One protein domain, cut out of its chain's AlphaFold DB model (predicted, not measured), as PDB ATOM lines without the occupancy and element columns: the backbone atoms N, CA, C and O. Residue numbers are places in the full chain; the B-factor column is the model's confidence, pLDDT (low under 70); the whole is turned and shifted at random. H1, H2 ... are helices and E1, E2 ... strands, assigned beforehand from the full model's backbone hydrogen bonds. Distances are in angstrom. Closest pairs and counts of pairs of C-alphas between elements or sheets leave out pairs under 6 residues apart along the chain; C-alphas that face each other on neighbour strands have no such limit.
ATOM      1  N   LEU A   2     -39.511  30.030  22.344       91.81
ATOM      2  CA  LEU A   2     -39.213  28.597  22.162       91.81
ATOM      3  C   LEU A   2     -39.844  27.972  20.910       91.81
ATOM      4  O   LEU A   2     -39.189  27.198  20.225       91.81
ATOM      5  N   GLU A   3     -41.064  28.373  20.558       94.19
ATOM      6  CA  GLU A   3     -41.728  27.911  19.332       94.19
ATOM      7  C   GLU A   3     -40.901  28.161  18.066       94.19
ATOM      8  O   GLU A   3     -40.909  27.336  17.158       94.19
ATOM      9  N   GLU A   4     -40.150  29.264  18.005       94.75
ATOM     10  CA  GLU A   4     -39.296  29.549  16.853       94.75
ATOM     11  C   GLU A   4     -38.099  28.594  16.819       94.75
ATOM     12  O   GLU A   4     -37.824  27.979  15.795       94.75
ATOM     13  N   PHE A   5     -37.450  28.359  17.961       95.81
ATOM     14  CA  PHE A   5     -36.381  27.364  18.079       95.81
ATOM     15  C   PHE A   5     -36.844  25.952  17.694       95.81
ATOM     16  O   PHE A   5     -36.113  25.226  17.012       95.81
ATOM     17  N   HIS A   6     -38.076  25.587  18.052       95.69
ATOM     18  CA  HIS A   6     -38.659  24.296  17.696       95.69
ATOM     19  C   HIS A   6     -38.795  24.136  16.174       95.69
ATOM     20  O   HIS A   6     -38.472  23.066  15.652       95.69
ATOM     21  N   LYS A   7     -39.179  25.196  15.443       96.50
ATOM     22  CA  LYS A   7     -39.228  25.182  13.965       96.50
ATOM     23  C   LYS A   7     -37.856  24.910  13.338       96.50
ATOM     24  O   LYS A   7     -37.782  24.269  12.295       96.50
ATOM     25  N   HIS A   8     -36.772  25.320  14.002       96.06
ATOM     26  CA  HIS A   8     -35.384  25.078  13.570       96.06
ATOM     27  C   HIS A   8     -34.776  23.776  14.131       96.06
ATOM     28  O   HIS A   8     -33.574  23.518  13.984       96.06
ATOM     29  N   GLY A   9     -35.601  22.930  14.760       96.19
ATOM     30  CA  GLY A   9     -35.235  21.598  15.246       96.19
ATOM     31  C   GLY A   9     -34.609  21.557  16.641       96.19
ATOM     32  O   GLY A   9     -34.102  20.510  17.040       96.19
ATOM     33  N   PHE A  10     -34.619  22.661  17.390       97.69
ATOM     34  CA  PHE A  10     -34.159  22.698  18.779       97.69
ATOM     35  C   PHE A  10     -35.308  22.303  19.708       97.69
ATOM     36  O   PHE A  10     -36.049  23.159  20.163       97.69
ATOM     37  N   GLN A  11     -35.479  21.006  19.951       97.00
ATOM     38  CA  GLN A  11     -36.634  20.470  20.689       97.00
ATOM     39  C   GLN A  11     -36.455  20.448  22.214       97.00
ATOM     40  O   GLN A  11     -37.394  20.140  22.941       97.00
ATOM     41  N   TYR A  12     -35.249  20.729  22.710       98.38
ATOM     42  CA  TYR A  12     -34.926  20.664  24.133       98.38
ATOM     43  C   TYR A  12     -34.520  22.042  24.632       98.38
ATOM     44  O   TYR A  12     -33.740  22.733  23.976       98.38
ATOM     45  N   ALA A  13     -35.007  22.416  25.810       98.12
ATOM     46  CA  ALA A  13     -34.659  23.667  26.459       98.12
ATOM     47  C   ALA A  13     -34.522  23.479  27.969       98.12
ATOM     48  O   ALA A  13     -35.221  22.662  28.568       98.12
ATOM     49  N   THR A  14     -33.627  24.248  28.578       98.38
ATOM     50  CA  THR A  14     -33.588  24.413  30.030       98.38
ATOM     51  C   THR A  14     -34.665  25.388  30.493       98.38
ATOM     52  O   THR A  14     -35.155  26.210  29.715       98.38
ATOM     53  N   SER A  15     -34.950  25.391  31.793       96.94
ATOM     54  CA  SER A  15     -35.603  26.545  32.420       96.94
ATOM     55  C   SER A  15     -34.730  27.803  32.290       96.94
ATOM     56  O   SER A  15     -33.504  27.712  32.146       96.94
ATOM     57  N   ILE A  16     -35.353  28.985  32.337       96.56
ATOM     58  CA  ILE A  16     -34.619  30.255  32.418       96.56
ATOM     59  C   ILE A  16     -33.959  30.327  33.796       96.56
ATOM     60  O   ILE A  16     -34.581  29.999  34.811       96.56
ATOM     61  N   LEU A  17     -32.694  30.738  33.827       95.50
ATOM     62  CA  LEU A  17     -31.968  30.977  35.064       95.50
ATOM     63  C   LEU A  17     -32.715  32.022  35.894       95.50
ATOM     64  O   LEU A  17     -32.958  33.137  35.436       95.50
ATOM     65  N   HIS A  18     -33.085  31.654  37.111       93.25
ATOM     66  CA  HIS A  18     -33.841  32.499  38.031       93.25
ATOM     67  C   HIS A  18     -33.315  32.334  39.451       93.25
ATOM     68  O   HIS A  18     -32.672  31.337  39.757       93.25
ATOM     69  N   ASP A  19     -33.600  33.283  40.328       90.12
ATOM     70  CA  ASP A  19     -33.325  33.108  41.746       90.12
ATOM     71  C   ASP A  19     -34.447  32.285  42.392       90.12
ATOM     72  O   ASP A  19     -35.612  32.661  42.245       90.12
ATOM     73  N   PRO A  20     -34.152  31.161  43.069       83.94
ATOM     74  CA  PRO A  20     -35.162  30.456  43.849       83.94
ATOM     75  C   PRO A  20     -35.656  31.281  45.043       83.94
ATOM     76  O   PRO A  20     -36.765  31.041  45.516       83.94
ATOM     77  N   ASP A  21     -34.841  32.221  45.536       80.56
ATOM     78  CA  ASP A  21     -35.239  33.164  46.577       80.56
ATOM     79  C   ASP A  21     -35.859  34.421  45.928       80.56
ATOM     80  O   ASP A  21     -35.160  35.190  45.259       80.56
ATOM     81  N   PRO A  22     -37.175  34.649  46.097       69.50
ATOM     82  CA  PRO A  22     -37.867  35.767  45.465       69.50
ATOM     83  C   PRO A  22     -37.523  37.129  46.087       69.50
ATOM     84  O   PRO A  22     -37.945  38.154  45.553       69.50
ATOM     85  N   PHE A  23     -36.800  37.173  47.211       73.81
ATOM     86  CA  PHE A  23     -36.469  38.420  47.906       73.81
ATOM     87  C   PHE A  23     -35.086  38.974  47.547       73.81
ATOM     88  O   PHE A  23     -34.792  40.123  47.875       73.81
ATOM     89  N   THR A  24     -34.245  38.192  46.864       76.94
ATOM     90  CA  THR A  24     -32.870  38.582  46.512       76.94
ATOM     91  C   THR A  24     -32.713  39.089  45.083       76.94
ATOM     92  O   THR A  24     -31.802  39.873  44.833       76.94
ATOM     93  N   SER A  25     -33.589  38.693  44.154       79.06
ATOM     94  CA  SER A  25     -33.570  39.167  42.762       79.06
ATOM     95  C   SER A  25     -34.973  39.567  42.305       79.06
ATOM     96  O   SER A  25     -35.914  38.789  42.438       79.06
ATOM     97  N   LEU A  26     -35.117  40.759  41.719       79.94
ATOM     98  CA  LEU A  26     -36.396  41.240  41.175       79.94
ATOM     99  C   LEU A  26     -36.670  40.701  39.762       79.94
ATOM    100  O   LEU A  26     -37.823  40.603  39.344       79.94
ATOM    101  N   LEU A  27     -35.610  40.374  39.018       85.00
ATOM    102  CA  LEU A  27     -35.654  39.869  37.648       85.00
ATOM    103  C   LEU A  27     -34.932  38.520  37.552       85.00
ATOM    104  O   LEU A  27     -33.971  38.251  38.275       85.00
ATOM    105  N   ASN A  28     -35.360  37.670  36.614       89.75
ATOM    106  CA  ASN A  28     -34.599  36.468  36.269       89.75
ATOM    107  C   ASN A  28     -33.275  36.837  35.564       89.75
ATOM    108  O   ASN A  28     -33.079  37.973  35.137       89.75
ATOM    109  N   GLY A  29     -32.355  35.882  35.443       87.38
ATOM    110  CA  GLY A  29     -31.031  36.114  34.863       87.38
ATOM    111  C   GLY A  29     -30.989  36.141  33.336       87.38
ATOM    112  O   GLY A  29     -29.929  36.381  32.766       87.38
ATOM    113  N   GLY A  30     -32.102  35.849  32.653       92.81
ATOM    114  CA  GLY A  30     -32.205  35.903  31.191       92.81
ATOM    115  C   GLY A  30     -31.426  34.830  30.420       92.81
ATOM    116  O   GLY A  30     -31.394  34.873  29.193       92.81
ATOM    117  N   VAL A  31     -30.813  33.854  31.099       97.25
ATOM    118  CA  VAL A  31     -30.016  32.794  30.460       97.25
ATOM    119  C   VAL A  31     -30.825  31.505  30.343       97.25
ATOM    120  O   VAL A  31     -31.348  30.994  31.334       97.25
ATOM    121  N   MET A  32     -30.871  30.930  29.143       97.50
ATOM    122  CA  MET A  32     -31.376  29.579  28.892       97.50
ATOM    123  C   MET A  32     -30.561  28.896  27.794       97.50
ATOM    124  O   MET A  32     -29.977  29.561  26.942       97.50
ATOM    125  N   ILE A  33     -30.541  27.564  27.796       98.50
ATOM    126  CA  ILE A  33     -29.872  26.759  26.772       98.50
ATOM    127  C   ILE A  33     -30.937  26.008  25.977       98.50
ATOM    128  O   ILE A  33     -31.789  25.338  26.560       98.50
ATOM    129  N   VAL A  34     -30.860  26.092  24.648       98.06
ATOM    130  CA  VAL A  34     -31.681  25.311  23.712       98.06
ATOM    131  C   VAL A  34     -30.804  24.343  22.922       98.06
ATOM    132  O   VAL A  34     -29.652  24.638  22.607       98.06
ATOM    133  N   SER A  35     -31.332  23.165  22.599       98.19
ATOM    134  CA  SER A  35     -30.565  22.089  21.970       98.19
ATOM    135  C   SER A  35     -31.421  21.254  21.018       98.19
ATOM    136  O   SER A  35     -32.598  20.997  21.262       98.19
ATOM    137  N   LYS A  36     -30.802  20.780  19.928       97.94
ATOM    138  CA  LYS A  36     -31.371  19.736  19.049       97.94
ATOM    139  C   LYS A  36     -31.277  18.335  19.666       97.94
ATOM    140  O   LYS A  36     -31.966  17.416  19.241       97.94
ATOM    141  N   TRP A  37     -30.404  18.178  20.657       98.31
ATOM    142  CA  TRP A  37     -30.096  16.926  21.344       98.31
ATOM    143  C   TRP A  37     -30.652  16.928  22.772       98.31
ATOM    144  O   TRP A  37     -30.679  18.003  23.379       98.31
ATOM    145  N   PRO A  38     -31.027  15.763  23.332       98.44
ATOM    146  CA  PRO A  38     -31.567  15.673  24.683       98.44
ATOM    147  C   PRO A  38     -30.694  16.366  25.733       98.44
ATOM    148  O   PRO A  38     -29.493  16.093  25.830       98.44
ATOM    149  N   ILE A  39     -31.320  17.222  26.543       98.69
ATOM    150  CA  ILE A  39     -30.756  17.714  27.803       98.69
ATOM    151  C   ILE A  39     -31.095  16.670  28.866       98.69
ATOM    152  O   ILE A  39     -32.258  16.495  29.217       98.69
ATOM    153  N   ILE A  40     -30.087  15.951  29.354       98.38
ATOM    154  CA  ILE A  40     -30.268  14.850  30.313       98.38
ATOM    155  C   ILE A  40     -30.083  15.289  31.771       98.38
ATOM    156  O   ILE A  40     -30.397  14.538  32.689       98.38
ATOM    157  N   ARG A  41     -29.548  16.494  31.994       98.38
ATOM    158  CA  ARG A  41     -29.457  17.148  33.305       98.38
ATOM    159  C   ARG A  41     -29.347  18.653  33.099       98.38
ATOM    160  O   ARG A  41     -28.589  19.089  32.237       98.38
ATOM    161  N   GLU A  42     -30.036  19.427  33.925       98.50
ATOM    162  CA  GLU A  42     -29.804  20.863  34.065       98.50
ATOM    163  C   GLU A  42     -29.465  21.217  35.518       98.50
ATOM    164  O   GLU A  42     -29.772  20.462  36.441       98.50
ATOM    165  N   ALA A  43     -28.787  22.343  35.707       98.19
ATOM    166  CA  ALA A  43     -28.502  22.946  37.006       98.19
ATOM    167  C   ALA A  43     -28.226  24.443  36.809       98.19
ATOM    168  O   ALA A  43     -28.158  24.924  35.676       98.19
ATOM    169  N   GLN A  44     -28.075  25.188  37.898       98.12
ATOM    170  CA  GLN A  44     -27.729  26.603  37.840       98.12
ATOM    171  C   GLN A  44     -27.027  27.068  39.113       98.12
ATOM    172  O   GLN A  44     -27.205  26.469  40.171       98.12
ATOM    173  N   HIS A  45     -26.305  28.176  38.992       97.50
ATOM    174  CA  HIS A  45     -25.740  28.936  40.102       97.50
ATOM    175  C   HIS A  45     -26.023  30.420  39.887       97.50
ATOM    176  O   HIS A  45     -25.742  30.936  38.807       97.50
ATOM    177  N   VAL A  46     -26.579  31.102  40.888       96.81
ATOM    178  CA  VAL A  46     -26.773  32.562  40.866       96.81
ATOM    179  C   VAL A  46     -25.564  33.204  41.533       96.81
ATOM    180  O   VAL A  46     -25.183  32.798  42.632       96.81
ATOM    181  N   TYR A  47     -24.958  34.193  40.884       96.44
ATOM    182  CA  TYR A  47     -23.826  34.914  41.452       96.44
ATOM    183  C   TYR A  47     -24.261  35.721  42.674       96.44
ATOM    184  O   TYR A  47     -25.275  36.417  42.651       96.44
ATOM    185  N   ARG A  48     -23.488  35.632  43.757       93.50
ATOM    186  CA  ARG A  48     -23.752  36.340  45.017       93.50
ATOM    187  C   ARG A  48     -22.629  37.313  45.334       93.50
ATOM    188  O   ARG A  48     -21.465  36.973  45.150       93.50
ATOM    189  N   GLY A  49     -22.989  38.508  45.806       91.81
ATOM    190  CA  GLY A  49     -22.026  39.532  46.228       91.81
ATOM    191  C   GLY A  49     -21.119  40.075  45.119       91.81
ATOM    192  O   GLY A  49     -20.112  40.690  45.433       91.81
ATOM    193  N   ALA A  50     -21.459  39.836  43.849       92.38
ATOM    194  CA  ALA A  50     -20.653  40.210  42.689       92.38
ATOM    195  C   ALA A  50     -21.548  40.867  41.631       92.38
ATOM    196  O   ALA A  50     -21.903  40.244  40.625       92.38
ATOM    197  N   CYS A  51     -22.000  42.084  41.925       91.38
ATOM    198  CA  CYS A  51     -22.812  42.895  41.031       91.38
ATOM    199  C   CYS A  51     -22.663  44.382  41.364       91.38
ATOM    200  O   CYS A  51     -22.474  44.752  42.526       91.38
ATOM    201  N   HIS A  52     -22.881  45.226  40.358       89.19
ATOM    202  CA  HIS A  52     -23.041  46.668  40.518       89.19
ATOM    203  C   HIS A  52     -24.183  47.198  39.640       89.19
ATOM    204  O   HIS A  52     -24.497  46.664  38.571       89.19
ATOM    205  N   TYR A  53     -24.774  48.314  40.076       86.44
ATOM    206  CA  TYR A  53     -25.848  49.032  39.378       86.44
ATOM    207  C   TYR A  53     -27.112  48.180  39.157       86.44
ATOM    208  O   TYR A  53     -27.542  47.443  40.042       86.44
ATOM    209  N   SER A  54     -27.749  48.316  37.990       80.94
ATOM    210  CA  SER A  54     -28.993  47.625  37.637       80.94
ATOM    211  C   SER A  54     -28.859  46.107  37.612       80.94
ATOM    212  O   SER A  54     -29.851  45.411  37.809       80.94
ATOM    213  N   ASP A  55     -27.651  45.587  37.393       81.31
ATOM    214  CA  ASP A  55     -27.410  44.147  37.327       81.31
ATOM    215  C   ASP A  55     -27.673  43.459  38.668       81.31
ATOM    216  O   ASP A  55     -28.058  42.294  38.674       81.31
ATOM    217  N   CYS A  56     -27.578  44.183  39.790       84.62
ATOM    218  CA  CYS A  56     -27.944  43.661  41.107       84.62
ATOM    219  C   CYS A  56     -29.437  43.351  41.264       84.62
ATOM    220  O   CYS A  56     -29.823  42.680  42.216       84.62
ATOM    221  N   LEU A  57     -30.292  43.838  40.360       83.81
ATOM    222  CA  LEU A  57     -31.721  43.528  40.374       83.81
ATOM    223  C   LEU A  57     -32.037  42.214  39.650       83.81
ATOM    224  O   LEU A  57     -33.148  41.701  39.790       83.81
ATOM    225  N   ALA A  58     -31.095  41.683  38.867       86.62
ATOM    226  CA  ALA A  58     -31.262  40.466  38.091       86.62
ATOM    227  C   ALA A  58     -30.491  39.303  38.714       86.62
ATOM    228  O   ALA A  58     -29.360  39.452  39.172       86.62
ATOM    229  N   ALA A  59     -31.072  38.110  38.641       91.19
ATOM    230  CA  ALA A  59     -30.431  36.877  39.074       91.19
ATOM    231  C   ALA A  59     -29.314  36.453  38.100       91.19
ATOM    232  O   ALA A  59     -29.419  35.401  37.486       91.19
ATOM    233  N   LYS A  60     -28.265  37.257  37.875       94.69
ATOM    234  CA  LYS A  60     -27.149  36.870  36.990       94.69
ATOM    235  C   LYS A  60     -26.438  35.630  37.532       94.69
ATOM    236  O   LYS A  60     -26.323  35.433  38.739       94.69
ATOM    237  N   GLY A  61     -25.969  34.767  36.637       97.19
ATOM    238  CA  GLY A  61     -25.432  33.472  37.040       97.19
ATOM    239  C   GLY A  61     -24.963  32.597  35.888       97.19
ATOM    240  O   GLY A  61     -24.773  33.056  34.759       97.19
ATOM    241  N   VAL A  62     -24.808  31.311  36.184       98.38
ATOM    242  CA  VAL A  62     -24.435  30.257  35.238       98.38
ATOM    243  C   VAL A  62     -25.571  29.256  35.115       98.38
ATOM    244  O   VAL A  62     -26.029  28.700  36.114       98.38
ATOM    245  N   LYS A  63     -26.009  28.986  33.885       98.62
ATOM    246  CA  LYS A  63     -26.939  27.906  33.558       98.62
ATOM    247  C   LYS A  63     -26.160  26.726  33.001       98.62
ATOM    248  O   LYS A  63     -25.347  26.895  32.102       98.62
ATOM    249  N   TYR A  64     -26.428  25.532  33.508       98.75
ATOM    250  CA  TYR A  64     -25.780  24.304  33.071       98.75
ATOM    251  C   TYR A  64     -26.756  23.379  32.343       98.75
ATOM    252  O   TYR A  64     -27.878  23.166  32.809       98.75
ATOM    253  N   ALA A  65     -26.291  22.772  31.251       98.75
ATOM    254  CA  ALA A  65     -26.961  21.684  30.554       98.75
ATOM    255  C   ALA A  65     -25.974  20.559  30.205       98.75
ATOM    256  O   ALA A  65     -24.954  20.777  29.548       98.75
ATOM    257  N   ARG A  66     -26.324  19.329  30.583       98.62
ATOM    258  CA  ARG A  66     -25.667  18.096  30.136       98.62
ATOM    259  C   ARG A  66     -26.408  17.560  28.922       98.62
ATOM    260  O   ARG A  66     -27.575  17.188  29.033       98.62
ATOM    261  N   LEU A  67     -25.747  17.512  27.774       98.50
ATOM    262  CA  LEU A  67     -26.333  17.124  26.493       98.50
ATOM    263  C   LEU A  67     -25.883  15.721  26.088       98.50
ATOM    264  O   LEU A  67     -24.691  15.420  26.139       98.50
ATOM    265  N   LEU A  68     -26.812  14.894  25.605       98.50
ATOM    266  CA  LEU A  68     -26.509  13.617  24.950       98.50
ATOM    267  C   LEU A  68     -26.585  13.787  23.429       98.50
ATOM    268  O   LEU A  68     -27.654  13.682  22.833       98.50
ATOM    269  N   LYS A  69     -25.448  14.051  22.785       97.94
ATOM    270  CA  LYS A  69     -25.367  14.265  21.334       97.94
ATOM    271  C   LYS A  69     -25.126  12.946  20.607       97.94
ATOM    272  O   LYS A  69     -24.124  12.293  20.886       97.94
ATOM    273  N   THR A  70     -25.967  12.602  19.629       97.44
ATOM    274  CA  THR A  70     -25.849  11.344  18.869       97.44
ATOM    275  C   THR A  70     -25.681  11.599  17.377       97.44
ATOM    276  O   THR A  70     -26.614  12.030  16.718       97.44
ATOM    277  N   ILE A  71     -24.523  11.286  16.803       97.00
ATOM    278  CA  ILE A  71     -24.300  11.380  15.350       97.00
ATOM    279  C   ILE A  71     -23.985   9.987  14.816       97.00
ATOM    280  O   ILE A  71     -23.128   9.299  15.365       97.00
ATOM    281  N   ASN A  72     -24.667   9.573  13.743       96.50
ATOM    282  CA  ASN A  72     -24.460   8.276  13.081       96.50
ATOM    283  C   ASN A  72     -24.479   7.093  14.072       96.50
ATOM    284  O   ASN A  72     -23.610   6.226  14.041       96.50
ATOM    285  N   GLY A  73     -25.433   7.113  15.011       95.94
ATOM    286  CA  GLY A  73     -25.599   6.079  16.041       95.94
ATOM    287  C   GLY A  73     -24.590   6.121  17.196       95.94
ATOM    288  O   GLY A  73     -24.682   5.293  18.096       95.94
ATOM    289  N   LYS A  74     -23.644   7.069  17.217       97.69
ATOM    290  CA  LYS A  74     -22.662   7.225  18.302       97.69
ATOM    291  C   LYS A  74     -23.027   8.391  19.206       97.69
ATOM    292  O   LYS A  74     -23.129   9.524  18.731       97.69
ATOM    293  N   SER A  75     -23.170   8.120  20.498       97.69
ATOM    294  CA  SER A  75     -23.518   9.121  21.505       97.69
ATOM    295  C   SER A  75     -22.295   9.638  22.262       97.69
ATOM    296  O   SER A  75     -21.394   8.873  22.601       97.69
ATOM    297  N   LYS A  76     -22.275  10.941  22.552       97.94
ATOM    298  CA  LYS A  76     -21.264  11.593  23.390       97.94
ATOM    299  C   LYS A  76     -21.914  12.641  24.296       97.94
ATOM    300  O   LYS A  76     -22.834  13.344  23.873       97.94
ATOM    301  N   ILE A  77     -21.413  12.742  25.525       98.44
ATOM    302  CA  ILE A  77     -21.820  13.768  26.486       98.44
ATOM    303  C   ILE A  77     -21.099  15.086  26.202       98.44
ATOM    304  O   ILE A  77     -19.910  15.090  25.885       98.44
ATOM    305  N   PHE A  78     -21.825  16.192  26.338       98.31
ATOM    306  CA  PHE A  78     -21.277  17.544  26.386       98.31
ATOM    307  C   PHE A  78     -21.849  18.289  27.587       98.31
ATOM    308  O   PHE A  78     -23.050  18.215  27.840       98.31
ATOM    309  N   ASN A  79     -21.001  19.018  28.304       98.62
ATOM    310  CA  ASN A  79     -21.377  19.801  29.473       98.62
ATOM    311  C   ASN A  79     -21.265  21.284  29.109       98.62
ATOM    312  O   ASN A  79     -20.165  21.787  28.896       98.62
ATOM    313  N   VAL A  80     -22.404  21.963  28.969       98.69
ATOM    314  CA  VAL A  80     -22.476  23.360  28.523       98.69
ATOM    315  C   VAL A  80     -22.852  24.247  29.700       98.69
ATOM    316  O   VAL A  80     -23.867  24.011  30.353       98.69
ATOM    317  N   PHE A  81     -22.054  25.280  29.930       98.75
ATOM    318  CA  PHE A  81     -22.261  26.312  30.932       98.75
ATOM    319  C   PHE A  81     -22.443  27.648  30.213       98.75
ATOM    320  O   PHE A  81     -21.514  28.155  29.585       98.75
ATOM    321  N   ALA A  82     -23.653  28.192  30.285       98.56
ATOM    322  CA  ALA A  82     -24.013  29.472  29.701       98.56
ATOM    323  C   ALA A  82     -24.075  30.550  30.786       98.56
ATOM    324  O   ALA A  82     -24.635  30.306  31.855       98.56
ATOM    325  N   THR A  83     -23.545  31.742  30.529       98.44
ATOM    326  CA  THR A  83     -23.594  32.856  31.486       98.44
ATOM    327  C   THR A  83     -23.860  34.196  30.802       98.44
ATOM    328  O   THR A  83     -23.713  34.340  29.589       98.44
ATOM    329  N   HIS A  84     -24.284  35.171  31.597       97.50
ATOM    330  CA  HIS A  84     -24.284  36.582  31.241       97.50
ATOM    331  C   HIS A  84     -23.733  37.338  32.453       97.50
ATOM    332  O   HIS A  84     -24.413  37.470  33.473       97.50
ATOM    333  N   MET A  85     -22.471  37.751  32.364       97.31
ATOM    334  CA  MET A  85     -21.720  38.354  33.466       97.31
ATOM    335  C   MET A  85     -22.033  39.844  33.643       97.31
ATOM    336  O   MET A  85     -22.746  40.436  32.830       97.31
ATOM    337  N   GLN A  86     -21.540  40.442  34.731       96.81
ATOM    338  CA  GLN A  86     -21.689  41.862  35.062       96.81
ATOM    339  C   GLN A  86     -21.326  42.747  33.866       96.81
ATOM    340  O   GLN A  86     -20.254  42.604  33.276       96.81
ATOM    341  N   ALA A  87     -22.227  43.664  33.528       93.69
ATOM    342  CA  ALA A  87     -22.070  44.587  32.420       93.69
ATOM    343  C   ALA A  87     -21.121  45.742  32.761       93.69
ATOM    344  O   ALA A  87     -20.840  46.025  33.930       93.69
ATOM    345  N   TRP A  88     -20.723  46.448  31.701       90.94
ATOM    346  CA  TRP A  88     -19.869  47.636  31.699       90.94
ATOM    347  C   TRP A  88     -18.402  47.367  32.042       90.94
ATOM    348  O   TRP A  88     -18.059  46.591  32.930       90.94
ATOM    349  N   SER A  89     -17.511  48.071  31.345       91.56
ATOM    350  CA  SER A  89     -16.059  47.997  31.558       91.56
ATOM    351  C   SER A  89     -15.576  49.007  32.605       91.56
ATOM    352  O   SER A  89     -14.484  49.566  32.479       91.56
ATOM    353  N   THR A  90     -16.384  49.287  33.633       93.19
ATOM    354  CA  THR A  90     -15.927  50.079  34.786       93.19
ATOM    355  C   THR A  90     -14.977  49.240  35.651       93.19
ATOM    356  O   THR A  90     -15.005  48.008  35.565       93.19
ATOM    357  N   PRO A  91     -14.111  49.857  36.476       94.31
ATOM    358  CA  PRO A  91     -13.260  49.115  37.409       94.31
ATOM    359  C   PRO A  91     -14.044  48.148  38.307       94.31
ATOM    360  O   PRO A  91     -13.617  47.010  38.493       94.31
ATOM    361  N   GLU A  92     -15.207  48.569  38.801       95.44
ATOM    362  CA  GLU A  92     -16.101  47.766  39.636       95.44
ATOM    363  C   GLU A  92     -16.687  46.589  38.850       95.44
ATOM    364  O   GLU A  92     -16.640  45.455  39.319       95.44
ATOM    365  N   GLY A  93     -17.151  46.830  37.617       94.81
ATOM    366  CA  GLY A  93     -17.691  45.778  36.756       94.81
ATOM    367  C   GLY A  93     -16.656  44.698  36.430       94.81
ATOM    368  O   GLY A  93     -16.956  43.509  36.513       94.81
ATOM    369  N   ARG A  94     -15.407  45.096  36.146       95.38
ATOM    370  CA  ARG A  94     -14.290  44.150  35.962       95.38
ATOM    371  C   ARG A  94     -13.999  43.349  37.234       95.38
ATOM    372  O   ARG A  94     -13.787  42.139  37.167       95.38
ATOM    373  N   ALA A  95     -14.004  44.001  38.398       96.06
ATOM    374  CA  ALA A  95     -13.775  43.335  39.680       96.06
ATOM    375  C   ALA A  95     -14.888  42.326  40.022       96.06
ATOM    376  O   ALA A  95     -14.598  41.232  40.512       96.06
ATOM    377  N   ASP A  96     -16.147  42.646  39.719       97.25
ATOM    378  CA  ASP A  96     -17.260  41.707  39.862       97.25
ATOM    379  C   ASP A  96     -17.090  40.493  38.954       97.25
ATOM    380  O   ASP A  96     -17.305  39.368  39.397       97.25
ATOM    381  N   ARG A  97     -16.673  40.686  37.696       97.94
ATOM    382  CA  ARG A  97     -16.484  39.571  36.757       97.94
ATOM    383  C   ARG A  97     -15.428  38.575  37.218       97.94
ATOM    384  O   ARG A  97     -15.622  37.376  37.030       97.94
ATOM    385  N   ILE A  98     -14.376  39.028  37.901       97.94
ATOM    386  CA  ILE A  98     -13.405  38.129  38.549       97.94
ATOM    387  C   ILE A  98     -14.105  37.253  39.598       97.94
ATOM    388  O   ILE A  98     -13.952  36.030  39.593       97.94
ATOM    389  N   GLN A  99     -14.926  37.851  40.465       98.19
ATOM    390  CA  GLN A  99     -15.669  37.111  41.491       98.19
ATOM    391  C   GLN A  99     -16.719  36.170  40.883       98.19
ATOM    392  O   GLN A  99     -16.913  35.051  41.362       98.19
ATOM    393  N   GLN A 100     -17.387  36.591  39.808       98.50
ATOM    394  CA  GLN A 100     -18.333  35.760  39.064       98.50
ATOM    395  C   GLN A 100     -17.628  34.566  38.410       98.50
ATOM    396  O   GLN A 100     -18.111  33.442  38.520       98.50
ATOM    397  N   ALA A 101     -16.457  34.772  37.800       98.50
ATOM    398  CA  ALA A 101     -15.648  33.703  37.218       98.50
ATOM    399  C   ALA A 101     -15.198  32.681  38.276       98.50
ATOM    400  O   ALA A 101     -15.306  31.476  38.051       98.50
ATOM    401  N   GLN A 102     -14.786  33.140  39.461       98.56
ATOM    402  CA  GLN A 102     -14.453  32.259  40.588       98.56
ATOM    403  C   GLN A 102     -15.665  31.439  41.052       98.56
ATOM    404  O   GLN A 102     -15.566  30.226  41.235       98.56
ATOM    405  N   GLN A 103     -16.837  32.066  41.189       98.62
ATOM    406  CA  GLN A 103     -18.075  31.357  41.529       98.62
ATOM    407  C   GLN A 103     -18.475  30.338  40.457       98.62
ATOM    408  O   GLN A 103     -18.874  29.221  40.786       98.62
ATOM    409  N   MET A 104     -18.334  30.692  39.178       98.56
ATOM    410  CA  MET A 104     -18.565  29.790  38.052       98.56
ATOM    411  C   MET A 104     -17.620  28.590  38.095       98.56
ATOM    412  O   MET A 104     -18.076  27.458  37.943       98.56
ATOM    413  N   ARG A 105     -16.329  28.813  38.367       98.38
ATOM    414  CA  ARG A 105     -15.341  27.743  38.523       98.38
ATOM    415  C   ARG A 105     -15.699  26.808  39.678       98.38
ATOM    416  O   ARG A 105     -15.782  25.602  39.468       98.38
ATOM    417  N   HIS A 106     -16.011  27.351  40.855       98.50
ATOM    418  CA  HIS A 106     -16.440  26.549  42.004       98.50
ATOM    419  C   HIS A 106     -17.702  25.730  41.709       98.50
ATOM    420  O   HIS A 106     -17.787  24.565  42.097       98.50
ATOM    421  N   PHE A 107     -18.674  26.313  41.000       98.44
ATOM    422  CA  PHE A 107     -19.876  25.597  40.579       98.44
ATOM    423  C   PHE A 107     -19.537  24.412  39.667       98.44
ATOM    424  O   PHE A 107     -20.034  23.311  39.898       98.44
ATOM    425  N   VAL A 108     -18.662  24.611  38.676       98.19
ATOM    426  CA  VAL A 108     -18.186  23.554  37.768       98.19
ATOM    427  C   VAL A 108     -17.481  22.440  38.540       98.19
ATOM    428  O   VAL A 108     -17.789  21.266  38.330       98.19
ATOM    429  N   ASP A 109     -16.583  22.790  39.461       97.88
ATOM    430  CA  ASP A 109     -15.834  21.823  40.270       97.88
ATOM    431  C   ASP A 109     -16.760  20.986  41.159       97.88
ATOM    432  O   ASP A 109     -16.651  19.757  41.206       97.88
ATOM    433  N   ALA A 110     -17.758  21.622  41.780       98.06
ATOM    434  CA  ALA A 110     -18.763  20.940  42.590       98.06
ATOM    435  C   ALA A 110     -19.604  19.933  41.785       98.06
ATOM    436  O   ALA A 110     -20.139  18.977  42.351       98.06
ATOM    437  N   MET A 111     -19.709  20.091  40.460       97.06
ATOM    438  CA  MET A 111     -20.414  19.128  39.612       97.06
ATOM    439  C   MET A 111     -19.674  17.795  39.460       97.06
ATOM    440  O   MET A 111     -20.308  16.822  39.043       97.06
ATOM    441  N   SER A 112     -18.372  17.744  39.783       96.62
ATOM    442  CA  SER A 112     -17.527  16.543  39.679       96.62
ATOM    443  C   SER A 112     -17.627  15.865  38.304       96.62
ATOM    444  O   SER A 112     -17.788  14.649  38.191       96.62
ATOM    445  N   ILE A 113     -17.594  16.671  37.236       96.94
ATOM    446  CA  ILE A 113     -17.711  16.171  35.864       96.94
ATOM    447  C   ILE A 113     -16.452  15.362  35.509       96.94
ATOM    448  O   ILE A 113     -15.341  15.854  35.714       96.94
ATOM    449  N   PRO A 114     -16.587  14.144  34.949       96.75
ATOM    450  CA  PRO A 114     -15.433  13.353  34.536       96.75
ATOM    451  C   PRO A 114     -14.547  14.096  33.528       96.75
ATOM    452  O   PRO A 114     -15.040  14.593  32.520       96.75
ATOM    453  N   HIS A 115     -13.227  14.086  33.732       94.19
ATOM    454  CA  HIS A 115     -12.263  14.831  32.902       94.19
ATOM    455  C   HIS A 115     -12.271  14.482  31.401       94.19
ATOM    456  O   HIS A 115     -11.773  15.252  30.586       94.19
ATOM    457  N   HIS A 116     -12.805  13.317  31.020       95.88
ATOM    458  CA  HIS A 116     -12.923  12.909  29.617       95.88
ATOM    459  C   HIS A 116     -14.168  13.487  28.923       95.88
ATOM    460  O   HIS A 116     -14.308  13.373  27.701       95.88
ATOM    461  N   GLU A 117     -15.093  14.077  29.683       97.44
ATOM    462  CA  GLU A 117     -16.254  14.760  29.137       97.44
ATOM    463  C   GLU A 117     -15.924  16.233  28.862       97.44
ATOM    464  O   GLU A 117     -15.420  16.931  29.742       97.44
ATOM    465  N   PRO A 118     -16.225  16.747  27.660       96.88
ATOM    466  CA  PRO A 118     -15.924  18.127  27.316       96.88
ATOM    467  C   PRO A 118     -16.777  19.109  28.125       96.88
ATOM    468  O   PRO A 118     -17.993  18.922  28.261       96.88
ATOM    469  N   LEU A 119     -16.130  20.180  28.586       97.81
ATOM    470  CA  LEU A 119     -16.752  21.363  29.174       97.81
ATOM    471  C   LEU A 119     -16.747  22.495  28.143       97.81
ATOM    472  O   LEU A 119     -15.744  22.710  27.464       97.81
ATOM    473  N   ILE A 120     -17.862  23.206  28.018       98.31
ATOM    474  CA  ILE A 120     -17.999  24.369  27.139       98.31
ATOM    475  C   ILE A 120     -18.528  25.527  27.975       98.31
ATOM    476  O   ILE A 120     -19.619  25.432  28.535       98.31
ATOM    477  N   PHE A 121     -17.770  26.617  28.009       98.31
ATOM    478  CA  PHE A 121     -18.174  27.886  28.603       98.31
ATOM    479  C   PHE A 121     -18.594  28.837  27.487       98.31
ATOM    480  O   PHE A 121     -17.857  29.015  26.520       98.31
ATOM    481  N   ALA A 122     -19.790  29.407  27.586       97.00
ATOM    482  CA  ALA A 122     -20.338  30.273  26.552       97.00
ATOM    483  C   ALA A 122     -21.247  31.355  27.141       97.00
ATOM    484  O   ALA A 122     -21.742  31.239  28.261       97.00
ATOM    485  N   GLY A 123     -21.516  32.382  26.341       96.44
ATOM    486  CA  GLY A 123     -22.441  33.456  26.676       96.44
ATOM    487  C   GLY A 123     -21.784  34.824  26.600       96.44
ATOM    488  O   GLY A 123     -20.733  34.981  25.980       96.44
ATOM    489  N   ASP A 124     -22.435  35.807  27.211       97.06
ATOM    490  CA  ASP A 124     -21.931  37.173  27.259       97.06
ATOM    491  C   ASP A 124     -21.098  37.368  28.529       97.06
ATOM    492  O   ASP A 124     -21.618  37.579  29.628       97.06
ATOM    493  N   PHE A 125     -19.781  37.256  28.380       96.38
ATOM    494  CA  PHE A 125     -18.851  37.478  29.481       96.38
ATOM    495  C   PHE A 125     -18.659  38.965  29.803       96.38
ATOM    496  O   PHE A 125     -18.055  39.264  30.823       96.38
ATOM    497  N   ASN A 126     -19.159  39.897  28.978       95.19
ATOM    498  CA  ASN A 126     -18.945  41.341  29.123       95.19
ATOM    499  C   ASN A 126     -17.463  41.764  29.245       95.19
ATOM    500  O   ASN A 126     -17.159  42.834  29.775       95.19
ATOM    501  N   VAL A 127     -16.535  40.948  28.736       92.38
ATOM    502  CA  VAL A 127     -15.103  41.266  28.691       92.38
ATOM    503  C   VAL A 127     -14.739  41.783  27.304       92.38
ATOM    504  O   VAL A 127     -14.965  41.117  26.294       92.38
ATOM    505  N   ASP A 128     -14.165  42.981  27.257       90.38
ATOM    506  CA  ASP A 128     -13.730  43.623  26.020       90.38
ATOM    507  C   ASP A 128     -12.308  43.171  25.661       90.38
ATOM    508  O   ASP A 128     -11.321  43.647  26.222       90.38
ATOM    509  N   ASN A 129     -12.222  42.267  24.685       86.25
ATOM    510  CA  ASN A 129     -10.962  41.712  24.189       86.25
ATOM    511  C   ASN A 129     -10.078  42.733  23.445       86.25
ATOM    512  O   ASN A 129      -8.893  42.500  23.241       86.25
ATOM    513  N   HIS A 130     -10.630  43.869  23.016       87.06
ATOM    514  CA  HIS A 130      -9.873  44.876  22.282       87.06
ATOM    515  C   HIS A 130      -9.189  45.872  23.224       87.06
ATOM    516  O   HIS A 130      -8.017  46.197  23.036       87.06
ATOM    517  N   THR A 131      -9.907  46.362  24.237       88.94
ATOM    518  CA  THR A 131      -9.377  47.373  25.171       88.94
ATOM    519  C   THR A 131      -8.772  46.751  26.432       88.94
ATOM    520  O   THR A 131      -7.842  47.317  27.004       88.94
ATOM    521  N   PHE A 132      -9.278  45.593  26.871       90.00
ATOM    522  CA  PHE A 132      -8.915  44.942  28.134       90.00
ATOM    523  C   PHE A 132      -8.495  43.479  27.918       90.00
ATOM    524  O   PHE A 132      -8.986  42.577  28.590       90.00
ATOM    525  N   GLY A 133      -7.554  43.233  27.000       90.44
ATOM    526  CA  GLY A 133      -7.059  41.879  26.701       90.44
ATOM    527  C   GLY A 133      -6.545  41.106  27.930       90.44
ATOM    528  O   GLY A 133      -6.788  39.908  28.048       90.44
ATOM    529  N   ASP A 134      -5.935  41.790  28.903       93.88
ATOM    530  CA  ASP A 134      -5.492  41.165  30.161       93.88
ATOM    531  C   ASP A 134      -6.665  40.601  30.985       93.88
ATOM    532  O   ASP A 134      -6.524  39.589  31.672       93.88
ATOM    533  N   GLU A 135      -7.846  41.224  30.904       94.50
ATOM    534  CA  GLU A 135      -9.055  40.721  31.562       94.50
ATOM    535  C   GLU A 135      -9.528  39.412  30.915       94.50
ATOM    536  O   GLU A 135      -9.955  38.501  31.625       94.50
ATOM    537  N   VAL A 136      -9.401  39.283  29.587       93.00
ATOM    538  CA  VAL A 136      -9.709  38.035  28.869       93.00
ATOM    539  C   VAL A 136      -8.759  36.928  29.306       93.00
ATOM    540  O   VAL A 136      -9.220  35.858  29.703       93.00
ATOM    541  N   ALA A 137      -7.451  37.196  29.302       95.31
ATOM    542  CA  ALA A 137      -6.448  36.218  29.712       95.31
ATOM    543  C   ALA A 137      -6.695  35.719  31.145       95.31
ATOM    544  O   ALA A 137      -6.680  34.513  31.401       95.31
ATOM    545  N   HIS A 138      -7.012  36.632  32.068       97.00
ATOM    546  CA  HIS A 138      -7.309  36.278  33.451       97.00
ATOM    547  C   HIS A 138      -8.625  35.493  33.592       97.00
ATOM    548  O   HIS A 138      -8.689  34.531  34.354       97.00
ATOM    549  N   LEU A 139      -9.674  35.837  32.833       96.75
ATOM    550  CA  LEU A 139     -10.916  35.055  32.801       96.75
ATOM    551  C   LEU A 139     -10.659  33.615  32.325       96.75
ATOM    552  O   LEU A 139     -11.164  32.662  32.922       96.75
ATOM    553  N   VAL A 140      -9.868  33.456  31.262       96.94
ATOM    554  CA  VAL A 140      -9.495  32.151  30.698       96.94
ATOM    555  C   VAL A 140      -8.717  31.324  31.719       96.94
ATOM    556  O   VAL A 140      -9.020  30.142  31.899       96.94
ATOM    557  N   GLU A 141      -7.780  31.950  32.434       98.00
ATOM    558  CA  GLU A 141      -7.029  31.327  33.526       98.00
ATOM    559  C   GLU A 141      -7.950  30.874  34.669       98.00
ATOM    560  O   GLU A 141      -7.926  29.700  35.040       98.00
ATOM    561  N   LEU A 142      -8.814  31.759  35.182       97.69
ATOM    562  CA  LEU A 142      -9.739  31.459  36.286       97.69
ATOM    563  C   LEU A 142     -10.682  30.297  35.963       97.69
ATOM    564  O   LEU A 142     -10.996  29.478  36.830       97.69
ATOM    565  N   LEU A 143     -11.140  30.210  34.714       97.38
ATOM    566  CA  LEU A 143     -12.000  29.119  34.268       97.38
ATOM    567  C   LEU A 143     -11.210  27.842  33.934       97.38
ATOM    568  O   LEU A 143     -11.814  26.771  33.825       97.38
ATOM    569  N   GLY A 144      -9.880  27.916  33.809       96.62
ATOM    570  CA  GLY A 144      -9.045  26.826  33.304       96.62
ATOM    571  C   GLY A 144      -9.429  26.440  31.873       96.62
ATOM    572  O   GLY A 144      -9.505  25.254  31.544       96.62
ATOM    573  N   ALA A 145      -9.775  27.439  31.063       96.44
ATOM    574  CA  ALA A 145     -10.292  27.277  29.714       96.44
ATOM    575  C   ALA A 145      -9.196  27.485  28.659       96.44
ATOM    576  O   ALA A 145      -8.049  27.811  28.958       96.44
ATOM    577  N   GLN A 146      -9.566  27.288  27.397       95.88
ATOM    578  CA  GLN A 146      -8.773  27.702  26.246       95.88
ATOM    579  C   GLN A 146      -9.670  28.533  25.342       95.88
ATOM    580  O   GLN A 146     -10.822  28.158  25.101       95.88
ATOM    581  N   GLU A 147      -9.149  29.649  24.845       92.75
ATOM    582  CA  GLU A 147      -9.877  30.463  23.881       92.75
ATOM    583  C   GLU A 147     -10.036  29.710  22.555       92.75
ATOM    584  O   GLU A 147      -9.092  29.061  22.085       92.75
ATOM    585  N   PRO A 148     -11.219  29.768  21.924       91.62
ATOM    586  CA  PRO A 148     -11.381  29.233  20.587       91.62
ATOM    587  C   PRO A 148     -10.603  30.086  19.582       91.62
ATOM    588  O   PRO A 148     -10.482  31.301  19.722       91.62
ATOM    589  N   GLN A 149     -10.151  29.464  18.495       91.06
ATOM    590  CA  GLN A 149      -9.645  30.219  17.357       91.06
ATOM    591  C   GLN A 149     -10.786  31.037  16.735       91.06
ATOM    592  O   GLN A 149     -11.783  30.474  16.275       91.06
ATOM    593  N   GLN A 150     -10.627  32.360  16.677       88.44
ATOM    594  CA  GLN A 150     -11.551  33.227  15.952       88.44
ATOM    595  C   GLN A 150     -11.427  32.974  14.444       88.44
ATOM    596  O   GLN A 150     -10.337  33.016  13.872       88.44
ATOM    597  N   ILE A 151     -12.560  32.713  13.791       90.75
ATOM    598  CA  ILE A 151     -12.649  32.522  12.340       90.75
ATOM    599  C   ILE A 151     -13.644  33.534  11.772       90.75
ATOM    600  O   ILE A 151     -14.721  33.735  12.326       90.75
ATOM    601  N   GLY A 152     -13.302  34.136  10.632       90.31
ATOM    602  CA  GLY A 152     -14.151  35.098   9.927       90.31
ATOM    603  C   GLY A 152     -13.663  36.540  10.061       90.31
ATOM    604  O   GLY A 152     -12.588  36.803  10.587       90.31
ATOM    605  N   LYS A 153     -14.445  37.477   9.511       88.31
ATOM    606  CA  LYS A 153     -14.100  38.912   9.472       88.31
ATOM    607  C   LYS A 153     -14.686  39.720  10.631       88.31
ATOM    608  O   LYS A 153     -14.287  40.863  10.818       88.31
ATOM    609  N   GLN A 154     -15.654  39.162  11.359       84.38
ATOM    610  CA  GLN A 154     -16.311  39.854  12.463       84.38
ATOM    611  C   GLN A 154     -15.357  39.909  13.658       84.38
ATOM    612  O   GLN A 154     -15.024  38.867  14.219       84.38
ATOM    613  N   LEU A 155     -14.918  41.116  14.016       83.00
ATOM    614  CA  LEU A 155     -13.967  41.344  15.109       83.00
ATOM    615  C   LEU A 155     -14.655  41.648  16.444       83.00
ATOM    616  O   LEU A 155     -14.102  41.338  17.493       83.00
ATOM    617  N   PHE A 156     -15.866  42.205  16.399       85.75
ATOM    618  CA  PHE A 156     -16.605  42.663  17.573       85.75
ATOM    619  C   PHE A 156     -17.972  41.991  17.652       85.75
ATOM    620  O   PHE A 156     -18.651  41.827  16.638       85.75
ATOM    621  N   THR A 157     -18.397  41.623  18.855       84.94
ATOM    622  CA  THR A 157     -19.744  41.088  19.121       84.94
ATOM    623  C   THR A 157     -20.744  42.184  19.501       84.94
ATOM    624  O   THR A 157     -21.947  41.942  19.484       84.94
ATOM    625  N   SER A 158     -20.258  43.394  19.803       81.00
ATOM    626  CA  SER A 158     -21.051  44.585  20.110       81.00
ATOM    627  C   SER A 158     -20.339  45.840  19.594       81.00
ATOM    628  O   SER A 158     -19.137  46.000  19.798       81.00
ATOM    629  N   GLU A 159     -21.075  46.733  18.927       68.31
ATOM    630  CA  GLU A 159     -20.576  48.023  18.434       68.31
ATOM    631  C   GLU A 159     -21.398  49.164  19.054       68.31
ATOM    632  O   GLU A 159     -22.571  49.358  18.731       68.31
ATOM    633  N   TYR A 160     -20.780  49.953  19.940       56.16
ATOM    634  CA  TYR A 160     -21.468  51.024  20.679       56.16
ATOM    635  C   TYR A 160     -21.986  52.155  19.769       56.16
ATOM    636  O   TYR A 160     -23.014  52.767  20.054       56.16
ATOM    637  N   VAL A 161     -21.302  52.415  18.647       52.19
ATOM    638  CA  VAL A 161     -21.628  53.525  17.732       52.19
ATOM    639  C   VAL A 161     -22.922  53.265  16.942       52.19
ATOM    640  O   VAL A 161     -23.649  54.209  16.643       52.19
ATOM    641  N   ASP A 162     -23.259  52.001  16.666       41.19
ATOM    642  CA  ASP A 162     -24.482  51.623  15.937       41.19
ATOM    643  C   ASP A 162     -25.642  51.301  16.910       41.19
ATOM    644  O   ASP A 162     -26.807  51.523  16.581       41.19
ATOM    645  N   ALA A 163     -25.343  50.862  18.143       41.47
ATOM    646  CA  ALA A 163     -26.342  50.477  19.152       41.47
ATOM    647  C   ALA A 163     -27.210  51.648  19.665       41.47
ATOM    648  O   ALA A 163     -28.382  51.451  19.987       41.47
ATOM    649  N   LEU A 164     -26.670  52.874  19.706       36.34
ATOM    650  CA  LEU A 164     -27.434  54.084  20.059       36.34
ATOM    651  C   LEU A 164     -28.289  54.622  18.899       36.34
ATOM    652  O   LEU A 164     -29.282  55.304  19.141       36.34
ATOM    653  N   LEU A 165     -27.931  54.316  17.647       35.25
ATOM    654  CA  LEU A 165     -28.659  54.782  16.458       35.25
ATOM    655  C   LEU A 165     -29.659  53.748  15.924       35.25
ATOM    656  O   LEU A 165     -30.601  54.103  15.215       35.25
TER     657      LEU A 165
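Overview. This is residues 2 to 165 of the 171 residues of the protein "Endo/exonuclease/phosphatase domain-containing protein" of Phytophthora kernoviae (UniProt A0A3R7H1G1). A twisted sheet of four strands has the long helix H3 over one face, with H4 side by side with H3. Over the other face pass residues 31 to 35 of a long unnamed stretch, while a tail ending in H5 sticks out at residues 148 to 154 and 159 to 165. The 164 printed residues hold five named helices and four named strands, in the order H1 E1 H2 E2 E3 H3 E4 H4 H5; the mixed sheet runs E1 E2 E3 E4. The class is mixed, helices and strands, and the whole is compact, with a radius of gyration of the C-alphas of 16.7 A and spans of 49 by 44 by 37 A.

Arrangement. E2, residues 61 to 71, and E3, residues 74 to 84, form an antiparallel hairpin, with N 65 and O 80 2.9 A apart. E1, residues 39 to 46, is antiparallel to E2, with N 45 and O 62 2.9 A apart. E4, residues 119 to 124, is parallel to E3, with N 122 and O 81 2.9 A apart. H3, residues 91 to 110, is on the sheet at a height over the sheet of 9.7 A, over E2 and E3; its closest C-alphas to E2 are those of Met 104 and Val 62, 6.5 A. It runs only just along the strands, at 29 degrees to E3 on the local plane. The unit E3, H3, E4, two parallel strands joined through a helix, has a right-handed crossover. H4, residues 133 to 143, touches H3, the closest C-alphas being those of Leu 143 and Arg 105, 5.6 A, at a shallow tilt of 23 degrees, the same way. H1, residues 2 to 7, H2, residues 53 to 57, and H5, residues 160 to 163, are not on the sheet. Every O i to N i+4 pair is within hydrogen-bond range in H1, H3 and H4; H2 has 0 of 1, but 2 of 2 O i to N i+3 pairs, and H5 is too short for an O i to N i+4 pair.

Along the chain. E3 is 32.1 A long, E2 31.0 A, H3 29.2 A, E1 20.2 A, E4 16.7 A and H4 15.6 A. H1 begins at C-alpha 2 (-39.213, 28.597, 22.162), and H5 ends at C-alpha 163 (-26.342, 50.477, 19.152).

Size, cuts and confidence. The two C-alphas farthest apart, those of Gly 73 and Pro 91, are 49.6 A apart. The printed part has no cut; the links H1 to E1 and H4 to H5 are long. Residue 22 and residues 159 to 165 have pLDDT under 70.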